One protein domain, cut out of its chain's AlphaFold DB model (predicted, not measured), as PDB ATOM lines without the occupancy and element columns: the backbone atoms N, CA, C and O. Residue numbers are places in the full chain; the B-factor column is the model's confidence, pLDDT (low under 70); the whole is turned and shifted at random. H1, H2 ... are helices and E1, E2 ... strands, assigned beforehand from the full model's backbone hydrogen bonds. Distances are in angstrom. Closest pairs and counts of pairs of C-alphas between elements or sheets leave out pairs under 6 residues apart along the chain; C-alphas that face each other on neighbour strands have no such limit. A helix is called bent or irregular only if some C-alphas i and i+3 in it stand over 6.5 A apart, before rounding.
ATOM      1  N   GLY A 134       1.385 -53.743  21.495       92.62
ATOM      2  CA  GLY A 134       1.442 -54.894  22.398       92.62
ATOM      3  C   GLY A 134       1.996 -56.153  21.729       92.62
ATOM      4  O   GLY A 134       2.768 -56.877  22.342       92.62
ATOM      5  N   GLU A 135       1.660 -56.394  20.461       91.50
ATOM      6  CA  GLU A 135       2.209 -57.517  19.684       91.50
ATOM      7  C   GLU A 135       3.666 -57.289  19.260       91.50
ATOM      8  O   GLU A 135       4.416 -58.243  19.070       91.50
ATOM      9  N   ALA A 136       4.071 -56.025  19.094       91.25
ATOM     10  CA  ALA A 136       5.440 -55.653  18.745       91.25
ATOM     11  C   ALA A 136       6.399 -55.638  19.946       91.25
ATOM     12  O   ALA A 136       7.604 -55.427  19.755       91.25
ATOM     13  N   GLU A 137       5.885 -55.805  21.169       92.31
ATOM     14  CA  GLU A 137       6.701 -55.879  22.373       92.31
ATOM     15  C   GLU A 137       7.678 -57.057  22.252       92.31
ATOM     16  O   GLU A 137       7.325 -58.180  21.893       92.31
ATOM     17  N   ILE A 138       8.957 -56.791  22.516       80.88
ATOM     18  CA  ILE A 138       9.932 -57.867  22.658       80.88
ATOM     19  C   ILE A 138       9.549 -58.576  23.956       80.88
ATOM     20  O   ILE A 138       9.625 -57.946  25.009       80.88
ATOM     21  N   GLU A 139       9.143 -59.849  23.886       73.50
ATOM     22  CA  GLU A 139       8.801 -60.716  25.032       73.50
ATOM     23  C   GLU A 139      10.040 -61.010  25.914       73.50
ATOM     24  O   GLU A 139      10.399 -62.144  26.196       73.50
ATOM     25  N   GLY A 140      10.770 -59.972  26.311       58.72
ATOM     26  CA  GLY A 140      12.147 -60.044  26.779       58.72
ATOM     27  C   GLY A 140      12.327 -59.845  28.277       58.72
ATOM     28  O   GLY A 140      13.423 -59.461  28.670       58.72
ATOM     29  N   LEU A 164      20.837 -63.231  15.889       49.59
ATOM     30  CA  LEU A 164      21.561 -61.949  15.801       49.59
ATOM     31  C   LEU A 164      21.172 -61.121  14.547       49.59
ATOM     32  O   LEU A 164      21.801 -60.103  14.240       49.59
ATOM     33  N   GLU A 165      20.155 -61.588  13.825       58.50
ATOM     34  CA  GLU A 165      19.465 -61.020  12.680       58.50
ATOM     35  C   GLU A 165      18.194 -60.241  13.047       58.50
ATOM     36  O   GLU A 165      17.743 -59.467  12.207       58.50
ATOM     37  N   THR A 166      17.623 -60.371  14.253       78.25
ATOM     38  CA  THR A 166      16.419 -59.595  14.599       78.25
ATOM     39  C   THR A 166      16.800 -58.148  14.873       78.25
ATOM     40  O   THR A 166      17.250 -57.761  15.952       78.25
ATOM     41  N   VAL A 167      16.648 -57.341  13.835       90.31
ATOM     42  CA  VAL A 167      16.849 -55.905  13.862       90.31
ATOM     43  C   VAL A 167      15.632 -55.246  14.522       90.31
ATOM     44  O   VAL A 167      14.506 -55.453  14.094       90.31
ATOM     45  N   LEU A 168      15.864 -54.446  15.560       95.00
ATOM     46  CA  LEU A 168      14.837 -53.823  16.393       95.00
ATOM     47  C   LEU A 168      14.406 -52.445  15.877       95.00
ATOM     48  O   LEU A 168      15.144 -51.752  15.160       95.00
ATOM     49  N   ALA A 169      13.239 -52.006  16.345       96.88
ATOM     50  CA  ALA A 169      12.793 -50.622  16.290       96.88
ATOM     51  C   ALA A 169      12.999 -49.917  17.641       96.88
ATOM     52  O   ALA A 169      12.664 -50.451  18.699       96.88
ATOM     53  N   TRP A 170      13.527 -48.693  17.611       97.56
ATOM     54  CA  TRP A 170      13.772 -47.877  18.801       97.56
ATOM     55  C   TRP A 170      12.840 -46.662  18.860       97.56
ATOM     56  O   TRP A 170      12.961 -45.724  18.070       97.56
ATOM     57  N   VAL A 171      11.934 -46.643  19.839       98.00
ATOM     58  CA  VAL A 171      10.980 -45.546  20.034       98.00
ATOM     59  C   VAL A 171      11.389 -44.675  21.225       98.00
ATOM     60  O   VAL A 171      11.561 -45.176  22.336       98.00
ATOM     61  N   THR A 172      11.517 -43.363  21.011       98.06
ATOM     62  CA  THR A 172      11.725 -42.367  22.078       98.06
ATOM     63  C   THR A 172      10.485 -41.501  22.237       98.06
ATOM     64  O   THR A 172      10.041 -40.881  21.277       98.06
ATOM     65  N   ILE A 173       9.965 -41.374  23.453       97.88
ATOM     66  CA  ILE A 173       8.853 -40.477  23.775       97.88
ATOM     67  C   ILE A 173       9.379 -39.352  24.657       97.88
ATOM     68  O   ILE A 173       9.950 -39.602  25.718       97.88
ATOM     69  N   VAL A 174       9.176 -38.111  24.221       97.62
ATOM     70  CA  VAL A 174       9.426 -36.906  25.012       97.62
ATOM     71  C   VAL A 174       8.081 -36.369  25.481       97.62
ATOM     72  O   VAL A 174       7.294 -35.820  24.706       97.62
ATOM     73  N   SER A 175       7.808 -36.553  26.767       97.25
ATOM     74  CA  SER A 175       6.593 -36.086  27.428       97.25
ATOM     75  C   SER A 175       6.512 -34.556  27.457       97.25
ATOM     76  O   SER A 175       7.501 -33.845  27.280       97.25
ATOM     77  N   GLN A 176       5.324 -34.017  27.747       96.81
ATOM     78  CA  GLN A 176       5.104 -32.560  27.820       96.81
ATOM     79  C   GLN A 176       5.958 -31.853  28.887       96.81
ATOM     80  O   GLN A 176       6.226 -30.658  28.774       96.81
ATOM     81  N   ASP A 177       6.363 -32.572  29.934       97.06
ATOM     82  CA  ASP A 177       7.242 -32.084  30.999       97.06
ATOM     83  C   ASP A 177       8.740 -32.214  30.658       97.06
ATOM     84  O   ASP A 177       9.586 -31.784  31.444       97.06
ATOM     85  N   GLY A 178       9.066 -32.765  29.485       96.06
ATOM     86  CA  GLY A 178      10.427 -33.046  29.038       96.06
ATOM     87  C   GLY A 178      10.995 -34.368  29.551       96.06
ATOM     88  O   GLY A 178      12.179 -34.621  29.341       96.06
ATOM     89  N   THR A 179      10.196 -35.207  30.222       96.19
ATOM     90  CA  THR A 179      10.617 -36.562  30.592       96.19
ATOM     91  C   THR A 179      10.816 -37.399  29.331       96.19
ATOM     92  O   THR A 179       9.942 -37.431  28.467       96.19
ATOM     93  N   ILE A 180      11.959 -38.081  29.234       96.56
ATOM     94  CA  ILE A 180      12.311 -38.934  28.097       96.56
ATOM     95  C   ILE A 180      12.112 -40.394  28.486       96.56
ATOM     96  O   ILE A 180      12.556 -40.837  29.547       96.56
ATOM     97  N   GLN A 181      11.426 -41.136  27.626       96.38
ATOM     98  CA  GLN A 181      11.142 -42.552  27.793       96.38
ATOM     99  C   GLN A 181      11.575 -43.317  26.545       96.38
ATOM    100  O   GLN A 181      11.228 -42.935  25.431       96.38
ATOM    101  N   GLN A 182      12.325 -44.401  26.737       96.44
ATOM    102  CA  GLN A 182      12.830 -45.250  25.657       96.44
ATOM    103  C   GLN A 182      12.088 -46.582  25.644       96.44
ATOM    104  O   GLN A 182      11.824 -47.136  26.715       96.44
ATOM    105  N   ARG A 183      11.750 -47.068  24.447       96.44
ATOM    106  CA  ARG A 183      11.142 -48.377  24.192       96.44
ATOM    107  C   ARG A 183      11.851 -49.064  23.037       96.44
ATOM    108  O   ARG A 183      12.251 -48.419  22.068       96.44
ATOM    109  N   THR A 184      11.963 -50.379  23.125       95.81
ATOM    110  CA  THR A 184      12.442 -51.234  22.036       95.81
ATOM    111  C   THR A 184      11.324 -52.171  21.627       95.81
ATOM    112  O   THR A 184      10.740 -52.837  22.476       95.81
ATOM    113  N   LEU A 185      11.044 -52.209  20.333       95.88
ATOM    114  CA  LEU A 185      10.046 -53.072  19.716       95.88
ATOM    115  C   LEU A 185      10.752 -53.988  18.715       95.88
ATOM    116  O   LEU A 185      11.834 -53.649  18.229       95.88
ATOM    117  N   GLN A 186      10.136 -55.114  18.366       93.19
ATOM    118  CA  GLN A 186      10.645 -55.962  17.284       93.19
ATOM    119  C   GLN A 186      10.688 -55.185  15.959       93.19
ATOM    120  O   GLN A 186      11.664 -55.241  15.225       93.19
ATOM    121  N   GLN A 187       9.651 -54.390  15.697       94.38
ATOM    122  CA  GLN A 187       9.514 -53.500  14.546       94.38
ATOM    123  C   GLN A 187       8.503 -52.393  14.873       94.38
ATOM    124  O   GLN A 187       7.844 -52.450  15.910       94.38
ATOM    125  N   LEU A 188       8.366 -51.379  14.014       96.81
ATOM    126  CA  LEU A 188       7.323 -50.361  14.178       96.81
ATOM    127  C   LEU A 188       5.953 -50.960  13.790       96.81
ATOM    128  O   LEU A 188       5.799 -51.347  12.629       96.81
ATOM    129  N   PRO A 189       4.983 -51.058  14.719       96.81
ATOM    130  CA  PRO A 189       3.672 -51.654  14.461       96.81
ATOM    131  C   PRO A 189       2.749 -50.730  13.664       96.81
ATOM    132  O   PRO A 189       2.978 -49.522  13.554       96.81
ATOM    133  N   ASP A 190       1.685 -51.307  13.110       96.38
ATOM    134  CA  ASP A 190       0.746 -50.593  12.249       96.38
ATOM    135  C   ASP A 190      -0.029 -49.481  12.962       96.38
ATOM    136  O   ASP A 190      -0.154 -48.392  12.397       96.38
ATOM    137  N   ASP A 191      -0.505 -49.711  14.188       97.56
ATOM    138  CA  ASP A 191      -1.196 -48.704  15.007       97.56
ATOM    139  C   ASP A 191      -0.325 -47.458  15.269       97.56
ATOM    140  O   ASP A 191      -0.792 -46.318  15.187       97.56
ATOM    141  N   LEU A 192       0.975 -47.659  15.500       97.75
ATOM    142  CA  LEU A 192       1.951 -46.590  15.696       97.75
ATOM    143  C   LEU A 192       2.189 -45.804  14.414       97.75
ATOM    144  O   LEU A 192       2.253 -44.573  14.448       97.75
ATOM    145  N   LEU A 193       2.292 -46.487  13.275       97.12
ATOM    146  CA  LEU A 193       2.461 -45.826  11.984       97.12
ATOM    147  C   LEU A 193       1.188 -45.095  11.538       97.12
ATOM    148  O   LEU A 193       1.284 -44.046  10.907       97.12
ATOM    149  N   ASN A 194       0.009 -45.605  11.895       97.62
ATOM    150  CA  ASN A 194      -1.285 -44.984  11.605       97.62
ATOM    151  C   ASN A 194      -1.658 -43.859  12.578       97.62
ATOM    152  O   ASN A 194      -2.573 -43.091  12.289       97.62
ATOM    153  N   GLY A 195      -0.955 -43.733  13.705       96.81
ATOM    154  CA  GLY A 195      -1.285 -42.746  14.730       96.81
ATOM    155  C   GLY A 195      -2.625 -43.015  15.401       96.81
ATOM    156  O   GLY A 195      -3.367 -42.077  15.691       96.81
ATOM    157  N   ASP A 196      -2.933 -44.292  15.632       97.50
ATOM    158  CA  ASP A 196      -4.204 -44.718  16.203       97.50
ATOM    159  C   ASP A 196      -4.416 -44.162  17.622       97.50
ATOM    160  O   ASP A 196      -3.490 -43.985  18.426       97.50
ATOM    161  N   ASP A 197      -5.682 -43.895  17.950       93.31
ATOM    162  CA  ASP A 197      -6.071 -43.366  19.253       93.31
ATOM    163  C   ASP A 197      -5.615 -44.305  20.382       93.31
ATOM    164  O   ASP A 197      -6.047 -45.452  20.487       93.31
ATOM    165  N   GLY A 198      -4.787 -43.786  21.290       95.19
ATOM    166  CA  GLY A 198      -4.314 -44.527  22.460       95.19
ATOM    167  C   GLY A 198      -2.976 -45.240  22.280       95.19
ATOM    168  O   GLY A 198      -2.450 -45.724  23.277       95.19
ATOM    169  N   VAL A 199      -2.361 -45.216  21.091       97.38
ATOM    170  CA  VAL A 199      -1.057 -45.867  20.869       97.38
ATOM    171  C   VAL A 199       0.046 -45.345  21.803       97.38
ATOM    172  O   VAL A 199       0.866 -46.109  22.307       97.38
ATOM    173  N   LEU A 200       0.016 -44.049  22.139       97.56
ATOM    174  CA  LEU A 200       0.934 -43.464  23.126       97.56
ATOM    175  C   LEU A 200       0.720 -44.032  24.534       97.56
ATOM    176  O   LEU A 200       1.690 -44.238  25.254       97.56
ATOM    177  N   LEU A 201      -0.530 -44.314  24.918       96.81
ATOM    178  CA  LEU A 201      -0.833 -44.926  26.215       96.81
ATOM    179  C   LEU A 201      -0.344 -46.375  26.263       96.81
ATOM    180  O   LEU A 201       0.115 -46.811  27.313       96.81
ATOM    181  N   GLU A 202      -0.430 -47.121  25.159       96.94
ATOM    182  CA  GLU A 202       0.127 -48.479  25.087       96.94
ATOM    183  C   GLU A 202       1.657 -48.454  25.175       96.94
ATOM    184  O   GLU A 202       2.227 -49.171  25.993       96.94
ATOM    185  N   LEU A 203       2.328 -47.552  24.447       96.50
ATOM    186  CA  LEU A 203       3.779 -47.372  24.575       96.50
ATOM    187  C   LEU A 203       4.200 -46.970  25.998       96.50
ATOM    188  O   LEU A 203       5.236 -47.418  26.489       96.50
ATOM    189  N   GLU A 204       3.413 -46.135  26.681       95.44
ATOM    190  CA  GLU A 204       3.671 -45.747  28.072       95.44
ATOM    191  C   GLU A 204       3.580 -46.932  29.045       95.44
ATOM    192  O   GLU A 204       4.317 -46.943  30.033       95.44
ATOM    193  N   LYS A 205       2.719 -47.926  28.772       95.44
ATOM    194  CA  LYS A 205       2.604 -49.147  29.592       95.44
ATOM    195  C   LYS A 205       3.811 -50.066  29.453       95.44
ATOM    196  O   LYS A 205       4.114 -50.779  30.408       95.44
ATOM    197  N   LEU A 206       4.474 -50.049  28.297       94.25
ATOM    198  CA  LEU A 206       5.705 -50.804  28.101       94.25
ATOM    199  C   LEU A 206       6.783 -50.328  29.087       94.25
ATOM    200  O   LEU A 206       6.843 -49.149  29.455       94.25
ATOM    201  N   GLY A 207       7.656 -51.242  29.505       92.06
ATOM    202  CA  GLY A 207       8.776 -50.924  30.389       92.06
ATOM    203  C   GLY A 207       9.790 -49.975  29.739       92.06
ATOM    204  O   GLY A 207      10.008 -50.006  28.530       92.06
ATOM    205  N   GLN A 208      10.441 -49.125  30.540       94.38
ATOM    206  CA  GLN A 208      11.575 -48.336  30.056       94.38
ATOM    207  C   GLN A 208      12.760 -49.248  29.743       94.38
ATOM    208  O   GLN A 208      13.153 -50.055  30.585       94.38
ATOM    209  N   THR A 209      13.354 -49.073  28.566       94.00
ATOM    210  CA  THR A 209      14.531 -49.832  28.135       94.00
ATOM    211  C   THR A 209      15.785 -48.960  28.091       94.00
ATOM    212  O   THR A 209      15.714 -47.727  28.105       94.00
ATOM    213  N   GLU A 210      16.956 -49.595  28.097       94.38
ATOM    214  CA  GLU A 210      18.217 -48.909  27.805       94.38
ATOM    215  C   GLU A 210      18.312 -48.585  26.308       94.38
ATOM    216  O   GLU A 210      17.635 -49.202  25.485       94.38
ATOM    217  N   ILE A 211      19.163 -47.622  25.938       95.31
ATOM    218  CA  ILE A 211      19.398 -47.309  24.524       95.31
ATOM    219  C   ILE A 211      20.041 -48.530  23.852       95.31
ATOM    220  O   ILE A 211      21.172 -48.885  24.207       95.31
ATOM    221  N   PRO A 212      19.381 -49.148  22.858       95.31
ATOM    222  CA  PRO A 212      19.946 -50.293  22.158       95.31
ATOM    223  C   PRO A 212      21.191 -49.880  21.356       95.31
ATOM    224  O   PRO A 212      21.246 -48.755  20.849       95.31
ATOM    225  N   PRO A 213      22.206 -50.746  21.200       96.12
ATOM    226  CA  PRO A 213      23.351 -50.457  20.339       96.12
ATOM    227  C   PRO A 213      22.921 -50.346  18.867       96.12
ATOM    228  O   PRO A 213      22.078 -51.108  18.406       96.12
ATOM    229  N   GLU A 214      23.543 -49.452  18.091       96.62
ATOM    230  CA  GLU A 214      23.177 -49.215  16.677       96.62
ATOM    231  C   GLU A 214      23.248 -50.494  15.822       96.62
ATOM    232  O   GLU A 214      22.518 -50.642  14.850       96.62
ATOM    233  N   SER A 215      24.092 -51.457  16.204       94.56
ATOM    234  CA  SER A 215      24.254 -52.733  15.498       94.56
ATOM    235  C   SER A 215      23.001 -53.611  15.467       94.56
ATOM    236  O   SER A 215      22.950 -54.531  14.654       94.56
ATOM    237  N   ILE A 216      22.024 -53.373  16.343       94.19
ATOM    238  CA  ILE A 216      20.776 -54.149  16.394       94.19
ATOM    239  C   ILE A 216      19.544 -53.297  16.099       94.19
ATOM    240  O   ILE A 216      18.438 -53.779  16.277       94.19
ATOM    241  N   VAL A 217      19.703 -52.040  15.675       95.94
ATOM    242  CA  VAL A 217      18.575 -51.131  15.438       95.94
ATOM    243  C   VAL A 217      18.497 -50.796  13.962       95.94
ATOM    244  O   VAL A 217      19.419 -50.213  13.390       95.94
ATOM    245  N   GLY A 218      17.378 -51.152  13.347       95.81
ATOM    246  CA  GLY A 218      17.129 -50.899  11.928       95.81
ATOM    247  C   GLY A 218      16.252 -49.699  11.709       95.81
ATOM    248  O   GLY A 218      16.264 -49.108  10.638       95.81
ATOM    249  N   SER A 219      15.485 -49.320  12.725       97.31
ATOM    250  CA  SER A 219      14.569 -48.201  12.633       97.31
ATOM    251  C   SER A 219      14.381 -47.514  13.966       97.31
ATOM    252  O   SER A 219      14.606 -48.094  15.028       97.31
ATOM    253  N   GLY A 220      13.962 -46.261  13.905       97.81
ATOM    254  CA  GLY A 220      13.599 -45.522  15.089       97.81
ATOM    255  C   GLY A 220      12.575 -44.443  14.808       97.81
ATOM    256  O   GLY A 220      12.430 -43.934  13.695       97.81
ATOM    257  N   MET A 221      11.842 -44.117  15.861       98.31
ATOM    258  CA  MET A 221      10.811 -43.096  15.855       98.31
ATOM    259  C   MET A 221      10.923 -42.313  17.152       98.31
ATOM    260  O   MET A 221      10.814 -42.883  18.234       98.31
ATOM    261  N   TRP A 222      11.128 -41.004  17.068       96.56
ATOM    262  CA  TRP A 222      10.984 -40.154  18.241       96.56
ATOM    263  C   TRP A 222       9.695 -39.353  18.160       96.56
ATOM    264  O   TRP A 222       9.320 -38.868  17.092       96.56
ATOM    265  N   ILE A 223       9.042 -39.189  19.303       98.38
ATOM    266  CA  ILE A 223       7.737 -38.554  19.445       98.38
ATOM    267  C   ILE A 223       7.848 -37.500  20.548       98.38
ATOM    268  O   ILE A 223       7.935 -37.834  21.726       98.38
ATOM    269  N   ASP A 224       7.849 -36.221  20.179       98.19
ATOM    270  CA  ASP A 224       7.798 -35.102  21.122       98.19
ATOM    271  C   ASP A 224       6.347 -34.647  21.294       98.19
ATOM    272  O   ASP A 224       5.794 -33.899  20.480       98.19
ATOM    273  N   VAL A 225       5.723 -35.115  22.376       97.94
ATOM    274  CA  VAL A 225       4.310 -34.872  22.695       97.94
ATOM    275  C   VAL A 225       4.062 -33.404  23.042       97.94
ATOM    276  O   VAL A 225       2.981 -32.874  22.786       97.94
ATOM    277  N   GLY A 226       5.054 -32.721  23.621       97.25
ATOM    278  CA  GLY A 226       4.951 -31.306  23.967       97.25
ATOM    279  C   GLY A 226       4.916 -30.400  22.738       97.25
ATOM    280  O   GLY A 226       4.201 -29.394  22.734       97.25
ATOM    281  N   LYS A 227       5.674 -30.755  21.696       97.88
ATOM    282  CA  LYS A 227       5.749 -29.991  20.444       97.88
ATOM    283  C   LYS A 227       4.806 -30.484  19.353       97.88
ATOM    284  O   LYS A 227       4.576 -29.736  18.405       97.88
ATOM    285  N   GLY A 228       4.268 -31.695  19.474       98.06
ATOM    286  CA  GLY A 228       3.542 -32.334  18.382       98.06
ATOM    287  C   GLY A 228       4.475 -32.648  17.209       98.06
ATOM    288  O   GLY A 228       4.128 -32.383  16.063       98.06
ATOM    289  N   GLU A 229       5.683 -33.137  17.491       98.38
ATOM    290  CA  GLU A 229       6.717 -33.422  16.491       98.38
ATOM    291  C   GLU A 229       7.043 -34.916  16.477       98.38
ATOM    292  O   GLU A 229       7.197 -35.536  17.529       98.38
ATOM    293  N   ILE A 230       7.184 -35.482  15.282       98.44
ATOM    294  CA  ILE A 230       7.668 -36.847  15.083       98.44
ATOM    295  C   ILE A 230       8.847 -36.790  14.128       98.44
ATOM    296  O   ILE A 230       8.793 -36.111  13.094       98.44
ATOM    297  N   ARG A 231       9.902 -37.544  14.437       98.19
ATOM    298  CA  ARG A 231      10.871 -37.916  13.411       98.19
ATOM    299  C   ARG A 231      11.022 -39.413  13.299       98.19
ATOM    300  O   ARG A 231      11.112 -40.118  14.300       98.19
ATOM    301  N   LEU A 232      11.072 -39.857  12.054       98.12
ATOM    302  CA  LEU A 232      11.242 -41.245  11.665       98.12
ATOM    303  C   LEU A 232      12.603 -41.419  10.996       98.12
ATOM    304  O   LEU A 232      13.032 -40.556  10.228       98.12
ATOM    305  N   TRP A 233      13.269 -42.532  11.261       97.75
ATOM    306  CA  TRP A 233      14.459 -42.954  10.534       97.75
ATOM    307  C   TRP A 233      14.552 -44.475  10.508       97.75
ATOM    308  O   TRP A 233      13.889 -45.170  11.275       97.75
ATOM    309  N   GLY A 234      15.394 -45.004   9.629       96.12
ATOM    310  CA  GLY A 234      15.662 -46.433   9.586       96.12
ATOM    311  C   GLY A 234      16.032 -46.946   8.209       96.12
ATOM    312  O   GLY A 234      16.488 -46.189   7.348       96.12
ATOM    313  N   ALA A 235      15.805 -48.244   8.033       92.00
ATOM    314  CA  ALA A 235      15.883 -48.962   6.778       92.00
ATOM    315  C   ALA A 235      15.032 -48.304   5.683       92.00
ATOM    316  O   ALA A 235      14.123 -47.500   5.921       92.00
ATOM    317  N   ARG A 236      15.307 -48.683   4.435       89.19
ATOM    318  CA  ARG A 236      14.595 -48.136   3.271       89.19
ATOM    319  C   ARG A 236      13.111 -48.491   3.271       89.19
ATOM    320  O   ARG A 236      12.304 -47.678   2.829       89.19
ATOM    321  N   SER A 237      12.758 -49.656   3.813       87.44
ATOM    322  CA  SER A 237      11.372 -50.079   4.028       87.44
ATOM    323  C   SER A 237      10.602 -49.053   4.868       87.44
ATOM    324  O   SER A 237       9.559 -48.578   4.431       87.44
ATOM    325  N   VAL A 238      11.182 -48.608   5.986       92.50
ATOM    326  CA  VAL A 238      10.602 -47.605   6.898       92.50
ATOM    327  C   VAL A 238      10.490 -46.226   6.255       92.50
ATOM    328  O   VAL A 238       9.569 -45.463   6.544       92.50
ATOM    329  N   ARG A 239      11.385 -45.884   5.322       91.75
ATOM    330  CA  ARG A 239      11.275 -44.625   4.573       91.75
ATOM    331  C   ARG A 239       9.988 -44.547   3.751       91.75
ATOM    332  O   ARG A 239       9.442 -43.452   3.611       91.75
ATOM    333  N   ARG A 240       9.482 -45.677   3.243       89.69
ATOM    334  CA  ARG A 240       8.177 -45.726   2.562       89.69
ATOM    335  C   ARG A 240       7.027 -45.381   3.501       89.69
ATOM    336  O   ARG A 240       6.086 -44.714   3.081       89.69
ATOM    337  N   ASP A 241       7.129 -45.796   4.761       93.19
ATOM    338  CA  ASP A 241       6.092 -45.561   5.763       93.19
ATOM    339  C   ASP A 241       5.972 -44.079   6.148       93.19
ATOM    340  O   ASP A 241       4.962 -43.684   6.715       93.19
ATOM    341  N   LEU A 242       6.934 -43.213   5.795       95.19
ATOM    342  CA  LEU A 242       6.887 -41.790   6.154       95.19
ATOM    343  C   LEU A 242       5.590 -41.096   5.707       95.19
ATOM    344  O   LEU A 242       5.038 -40.297   6.461       95.19
ATOM    345  N   VAL A 243       5.103 -41.399   4.497       94.50
ATOM    346  CA  VAL A 243       3.842 -40.829   3.986       94.50
ATOM    347  C   VAL A 243       2.665 -41.312   4.831       94.50
ATOM    348  O   VAL A 243       1.833 -40.508   5.241       94.50
ATOM    349  N   ARG A 244       2.642 -42.606   5.162       95.12
ATOM    350  CA  ARG A 244       1.626 -43.208   6.028       95.12
ATOM    351  C   ARG A 244       1.620 -42.561   7.417       95.12
ATOM    352  O   ARG A 244       0.561 -42.164   7.889       95.12
ATOM    353  N   VAL A 245       2.793 -42.346   8.020       97.50
ATOM    354  CA  VAL A 245       2.922 -41.652   9.315       97.50
ATOM    355  C   VAL A 245       2.434 -40.205   9.227       97.50
ATOM    356  O   VAL A 245       1.739 -39.736  10.124       97.50
ATOM    357  N   GLN A 246       2.743 -39.491   8.143       97.75
ATOM    358  CA  GLN A 246       2.244 -38.128   7.914       97.75
ATOM    359  C   GLN A 246       0.714 -38.063   7.804       97.75
ATOM    360  O   GLN A 246       0.105 -37.103   8.279       97.75
ATOM    361  N   GLU A 247       0.097 -39.058   7.169       97.44
ATOM    362  CA  GLU A 247      -1.356 -39.141   7.000       97.44
ATOM    363  C   GLU A 247      -2.081 -39.564   8.281       97.44
ATOM    364  O   GLU A 247      -3.166 -39.040   8.556       97.44
ATOM    365  N   GLY A 248      -1.478 -40.472   9.054       97.44
ATOM    366  CA  GLY A 248      -1.996 -40.972  10.324       97.44
ATOM    367  C   GLY A 248      -1.916 -39.951  11.459       97.44
ATOM    368  O   GLY A 248      -2.904 -39.652  12.127       97.44
ATOM    369  N   TRP A 249      -0.765 -39.296  11.615       97.94
ATOM    370  CA  TRP A 249      -0.517 -38.314  12.675       97.94
ATOM    371  C   TRP A 249      -0.934 -36.892  12.275       97.94
ATOM    372  O   TRP A 249      -0.142 -35.945  12.283       97.94
ATOM    373  N   GLN A 250      -2.206 -36.710  11.917       97.75
ATOM    374  CA  GLN A 250      -2.699 -35.415  11.439       97.75
ATOM    375  C   GLN A 250      -2.509 -34.299  12.474       97.75
ATOM    376  O   GLN A 250      -2.926 -34.396  13.627       97.75
ATOM    377  N   GLY A 251      -1.913 -33.190  12.032       97.69
ATOM    378  CA  GLY A 251      -1.628 -32.032  12.881       97.69
ATOM    379  C   GLY A 251      -0.279 -32.083  13.603       97.69
ATOM    380  O   GLY A 251       0.079 -31.083  14.226       97.69
ATOM    381  N   TRP A 252       0.474 -33.179  13.481       98.44
ATOM    382  CA  TRP A 252       1.856 -33.282  13.947       98.44
ATOM    383  C   TRP A 252       2.849 -32.872  12.847       98.44
ATOM    384  O   TRP A 252       2.575 -33.003  11.654       98.44
ATOM    385  N   ASP A 253       4.023 -32.374  13.243       98.44
ATOM    386  CA  ASP A 253       5.161 -32.144  12.345       98.44
ATOM    387  C   ASP A 253       5.977 -33.435  12.198       98.44
ATOM    388  O   ASP A 253       6.881 -33.706  12.989       98.44
ATOM    389  N   VAL A 254       5.642 -34.236  11.187       98.50
ATOM    390  CA  VAL A 254       6.312 -35.508  10.890       98.50
ATOM    391  C   VAL A 254       7.367 -35.312   9.797       98.50
ATOM    392  O   VAL A 254       7.039 -34.960   8.658       98.50
ATOM    393  N   GLN A 255       8.639 -35.577  10.112       98.00
ATOM    394  CA  GLN A 255       9.744 -35.498   9.143       98.00
ATOM    395  C   GLN A 255      10.700 -36.691   9.257       98.00
ATOM    396  O   GLN A 255      10.686 -37.442  10.228       98.00
ATOM    397  N   TRP A 256      11.559 -36.850   8.256       97.69
ATOM    398  CA  TRP A 256      12.641 -37.829   8.281       97.69
ATOM    399  C   TRP A 256      13.847 -37.300   9.073       97.69
ATOM    400  O   TRP A 256      14.229 -36.141   8.892       97.69
ATOM    401  N   ALA A 257      14.464 -38.126   9.923       96.94
ATOM    402  CA  ALA A 257      15.708 -37.779  10.616       96.94
ATOM    403  C   ALA A 257      16.927 -38.243   9.802       96.94
ATOM    404  O   ALA A 257      17.271 -39.424   9.785       96.94
ATOM    405  N   GLU A 258      17.607 -37.305   9.141       94.69
ATOM    406  CA  GLU A 258      18.761 -37.608   8.278       94.69
ATOM    407  C   GLU A 258      19.967 -38.170   9.049       94.69
ATOM    408  O   GLU A 258      20.707 -38.993   8.513       94.69
ATOM    409  N   GLY A 259      20.181 -37.751  10.301       93.44
ATOM    410  CA  GLY A 259      21.259 -38.279  11.136       93.44
ATOM    411  C   GLY A 259      20.904 -39.577  11.859       93.44
ATOM    412  O   GLY A 259      21.775 -40.115  12.534       93.44
ATOM    413  N   ALA A 260      19.681 -40.098  11.693       95.44
ATOM    414  CA  ALA A 260      19.238 -41.404  12.180       95.44
ATOM    415  C   ALA A 260      19.558 -41.649  13.675       95.44
ATOM    416  O   ALA A 260      19.219 -40.832  14.536       95.44
ATOM    417  N   TYR A 261      20.231 -42.761  13.989       96.94
ATOM    418  CA  TYR A 261      20.593 -43.174  15.347       96.94
ATOM    419  C   TYR A 261      21.357 -42.089  16.148       96.94
ATOM    420  O   TYR A 261      20.947 -41.784  17.274       96.94
ATOM    421  N   PRO A 262      22.419 -41.445  15.608       95.62
ATOM    422  CA  PRO A 262      23.067 -40.297  16.249       95.62
ATOM    423  C   PRO A 262      22.148 -39.137  16.646       95.62
ATOM    424  O   PRO A 262      22.385 -38.520  17.686       95.62
ATOM    425  N   ASP A 263      21.138 -38.811  15.837       95.31
ATOM    426  CA  ASP A 263      20.217 -37.708  16.137       95.31
ATOM    427  C   ASP A 263      19.289 -38.083  17.301       95.31
ATOM    428  O   ASP A 263      19.107 -37.285  18.223       95.31
ATOM    429  N   GLN A 264      18.778 -39.320  17.327       96.38
ATOM    430  CA  GLN A 264      17.937 -39.802  18.429       96.38
ATOM    431  C   GLN A 264      18.724 -39.921  19.747       96.38
ATOM    432  O   GLN A 264      18.212 -39.554  20.803       96.38
ATOM    433  N   CYS A 265      20.003 -40.320  19.705       95.56
ATOM    434  CA  CYS A 265      20.872 -40.320  20.894       95.56
ATOM    435  C   CYS A 265      21.086 -38.911  21.470       95.56
ATOM    436  O   CYS A 265      21.119 -38.729  22.687       95.56
ATOM    437  N   GLN A 266      21.225 -37.899  20.606       94.31
ATOM    438  CA  GLN A 266      21.416 -36.513  21.044       94.31
ATOM    439  C   GLN A 266      20.214 -35.969  21.820       94.31
ATOM    440  O   GLN A 266      20.409 -35.136  22.706       94.31
ATOM    441  N   LEU A 267      18.998 -36.441  21.523       90.38
ATOM    442  CA  LEU A 267      17.791 -36.038  22.246       90.38
ATOM    443  C   LEU A 267      17.804 -36.495  23.703       90.38
ATOM    444  O   LEU A 267      17.449 -35.713  24.580       90.38
ATOM    445  N   ASP A 268      18.256 -37.723  23.959       84.94
ATOM    446  CA  ASP A 268      18.328 -38.279  25.317       84.94
ATOM    447  C   ASP A 268      19.506 -37.708  26.129       84.94
ATOM    448  O   ASP A 268      19.601 -37.859  27.346       84.94
ATOM    449  N   GLY A 269      20.460 -37.056  25.456       87.81
ATOM    450  CA  GLY A 269      21.713 -36.609  26.071       87.81
ATOM    451  C   GLY A 269      22.625 -37.762  26.512       87.81
ATOM    452  O   GLY A 269      23.660 -37.525  27.140       87.81
ATOM    453  N   ALA A 270      22.261 -39.000  26.179       85.69
ATOM    454  CA  ALA A 270      23.018 -40.201  26.462       85.69
ATOM    455  C   ALA A 270      23.938 -40.561  25.288       85.69
ATOM    456  O   ALA A 270      23.650 -40.321  24.115       85.69
ATOM    457  N   LEU A 271      25.086 -41.149  25.619       84.81
ATOM    458  CA  LEU A 271      26.020 -41.669  24.629       84.81
ATOM    459  C   LEU A 271      25.558 -43.080  24.249       84.81
ATOM    460  O   LEU A 271      25.906 -44.040  24.930       84.81
ATOM    461  N   GLY A 272      24.745 -43.194  23.196       92.06
ATOM    462  CA  GLY A 272      24.436 -44.490  22.587       92.06
ATOM    463  C   GLY A 272      25.697 -45.196  22.074       92.06
ATOM    464  O   GLY A 272      26.770 -44.596  21.950       92.06
ATOM    465  N   THR A 273      25.579 -46.483  21.748       96.12
ATOM    466  CA  THR A 273      26.702 -47.270  21.214       96.12
ATOM    467  C   THR A 273      26.646 -47.269  19.692       96.12
ATOM    468  O   THR A 273      26.047 -48.154  19.080       96.12
ATOM    469  N   SER A 274      27.256 -46.255  19.074       95.75
ATOM    470  CA  SER A 274      27.330 -46.164  17.612       95.75
ATOM    471  C   SER A 274      28.163 -47.294  17.005       95.75
ATOM    472  O   SER A 274      29.229 -47.664  17.503       95.75
ATOM    473  N   MET A 275      27.704 -47.796  15.866       96.19
ATOM    474  CA  MET A 275      28.361 -48.824  15.084       96.19
ATOM    475  C   MET A 275      29.524 -48.214  14.294       96.19
ATOM    476  O   MET A 275      29.382 -47.242  13.547       96.19
ATOM    477  N   SER A 276      30.711 -48.802  14.444       97.31
ATOM    478  CA  SER A 276      31.868 -48.404  13.639       97.31
ATOM    479  C   SER A 276      31.710 -48.844  12.179       97.31
ATOM    480  O   SER A 276      31.049 -49.837  11.883       97.31
TER     481      SER A 276
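This is residues 134 to 140 and 164 to 276 of the 425 residues of an uncharacterized protein of Planctomycetaceae bacterium (UniProt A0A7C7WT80). A twisted sheet of five strands forms the middle of a rounded domain, with H3 over one face at its E4 and E5 side and H4 over the other face, across from E1 and E3. The short helix H1 packs on H3, while H2 only grazes the sheet near E2 and E1. The printed part has 120 residues, with four named helices and five named strands in the order E1 E2 H1 H2 E3 E4 H3 E5 H4; the sheet runs E2 E1 E3 E4 E5 and is mixed, and the class is mixed, helices and strands. The whole is compact, with a radius of gyration of the C-alphas of 13.1 A and spans of 37 by 31 by 30 A.

The printed part begins at Gly 134, C-alpha at (1.442, -54.894, 22.398). E1, residues 168 to 174, starts with C-alpha 168 at (14.837, -53.823, 16.393) and is 19.7 A long. E2 is residues 180 to 185, 16.6 A; H1 is residues 190 to 194; H2 is residues 199 to 205. E3, residues 217 to 224, is 20.1 A long, and E4, residues 229 to 234, 17.2 A. H3, residues 236 to 248, is 19.4 A long and only just irregular: C-alphas 240 and 243 are 6.7 A apart. E5 is residues 253 to 256. H4, residues 260 to 268, is 13.5 A long and ends with C-alpha 268 at (18.328, -38.279, 25.317).

E2 and E5 are the sheet's edge strands. E1 and E2 form an antiparallel hairpin, with N 173 and O 181 at 2.8 A. E1 and E3 are parallel, with N 172 and O 221 at 2.9 A. E3 and E4 form an antiparallel hairpin, with N 222 and O 231 at 2.9 A. E4 and E5 are parallel, with N 230 and O 253 at 2.9 A. E4, H3 and E5 make a strand-helix-strand unit, two parallel neighbour strands joined through a helix, with a right-handed crossover. H3 lies over E4 and E5 at a height over the sheet of 8.2 A and runs along the strands, at 1 degrees to E4 on the local plane; its closest C-alphas to E5 are those of Gln 246 and Val 254, 5.7 A. On the opposite face H4 lies over E1 and E3 at a height of 8.5 A, slantwise to the strands, at 37 degrees to E1 on the local plane; the closest C-alphas of E3 and H4 are those of Trp 222 and Gln 264, 7.0 A. These are three layers, helices on both faces of a sheet. H1 is not on the sheet but touches H3, closest at the C-alphas of Asn 194 and Gly 248, 4.3 A. H2 is on the sheet but only grazes it, with residues 200 to 204. H2 and H4 are apart. Every O i to N i+4 pair is within hydrogen-bond range in H1 and H2; in H3 it is 5 of 9 and in H4 4 of 5.

The C-alphas farthest apart are those of Asp 197 and Ser 276, 38.7 A. Residues 141 to 163 are not printed, and C-alphas 140 and 164 are 14.6 A apart across the cut. The link from H2 to E3, 11 residues, is long; the other links between named elements are tight. The mean pLDDT of the printed part is 94.0; residues 140, 164 and 165 are under 70.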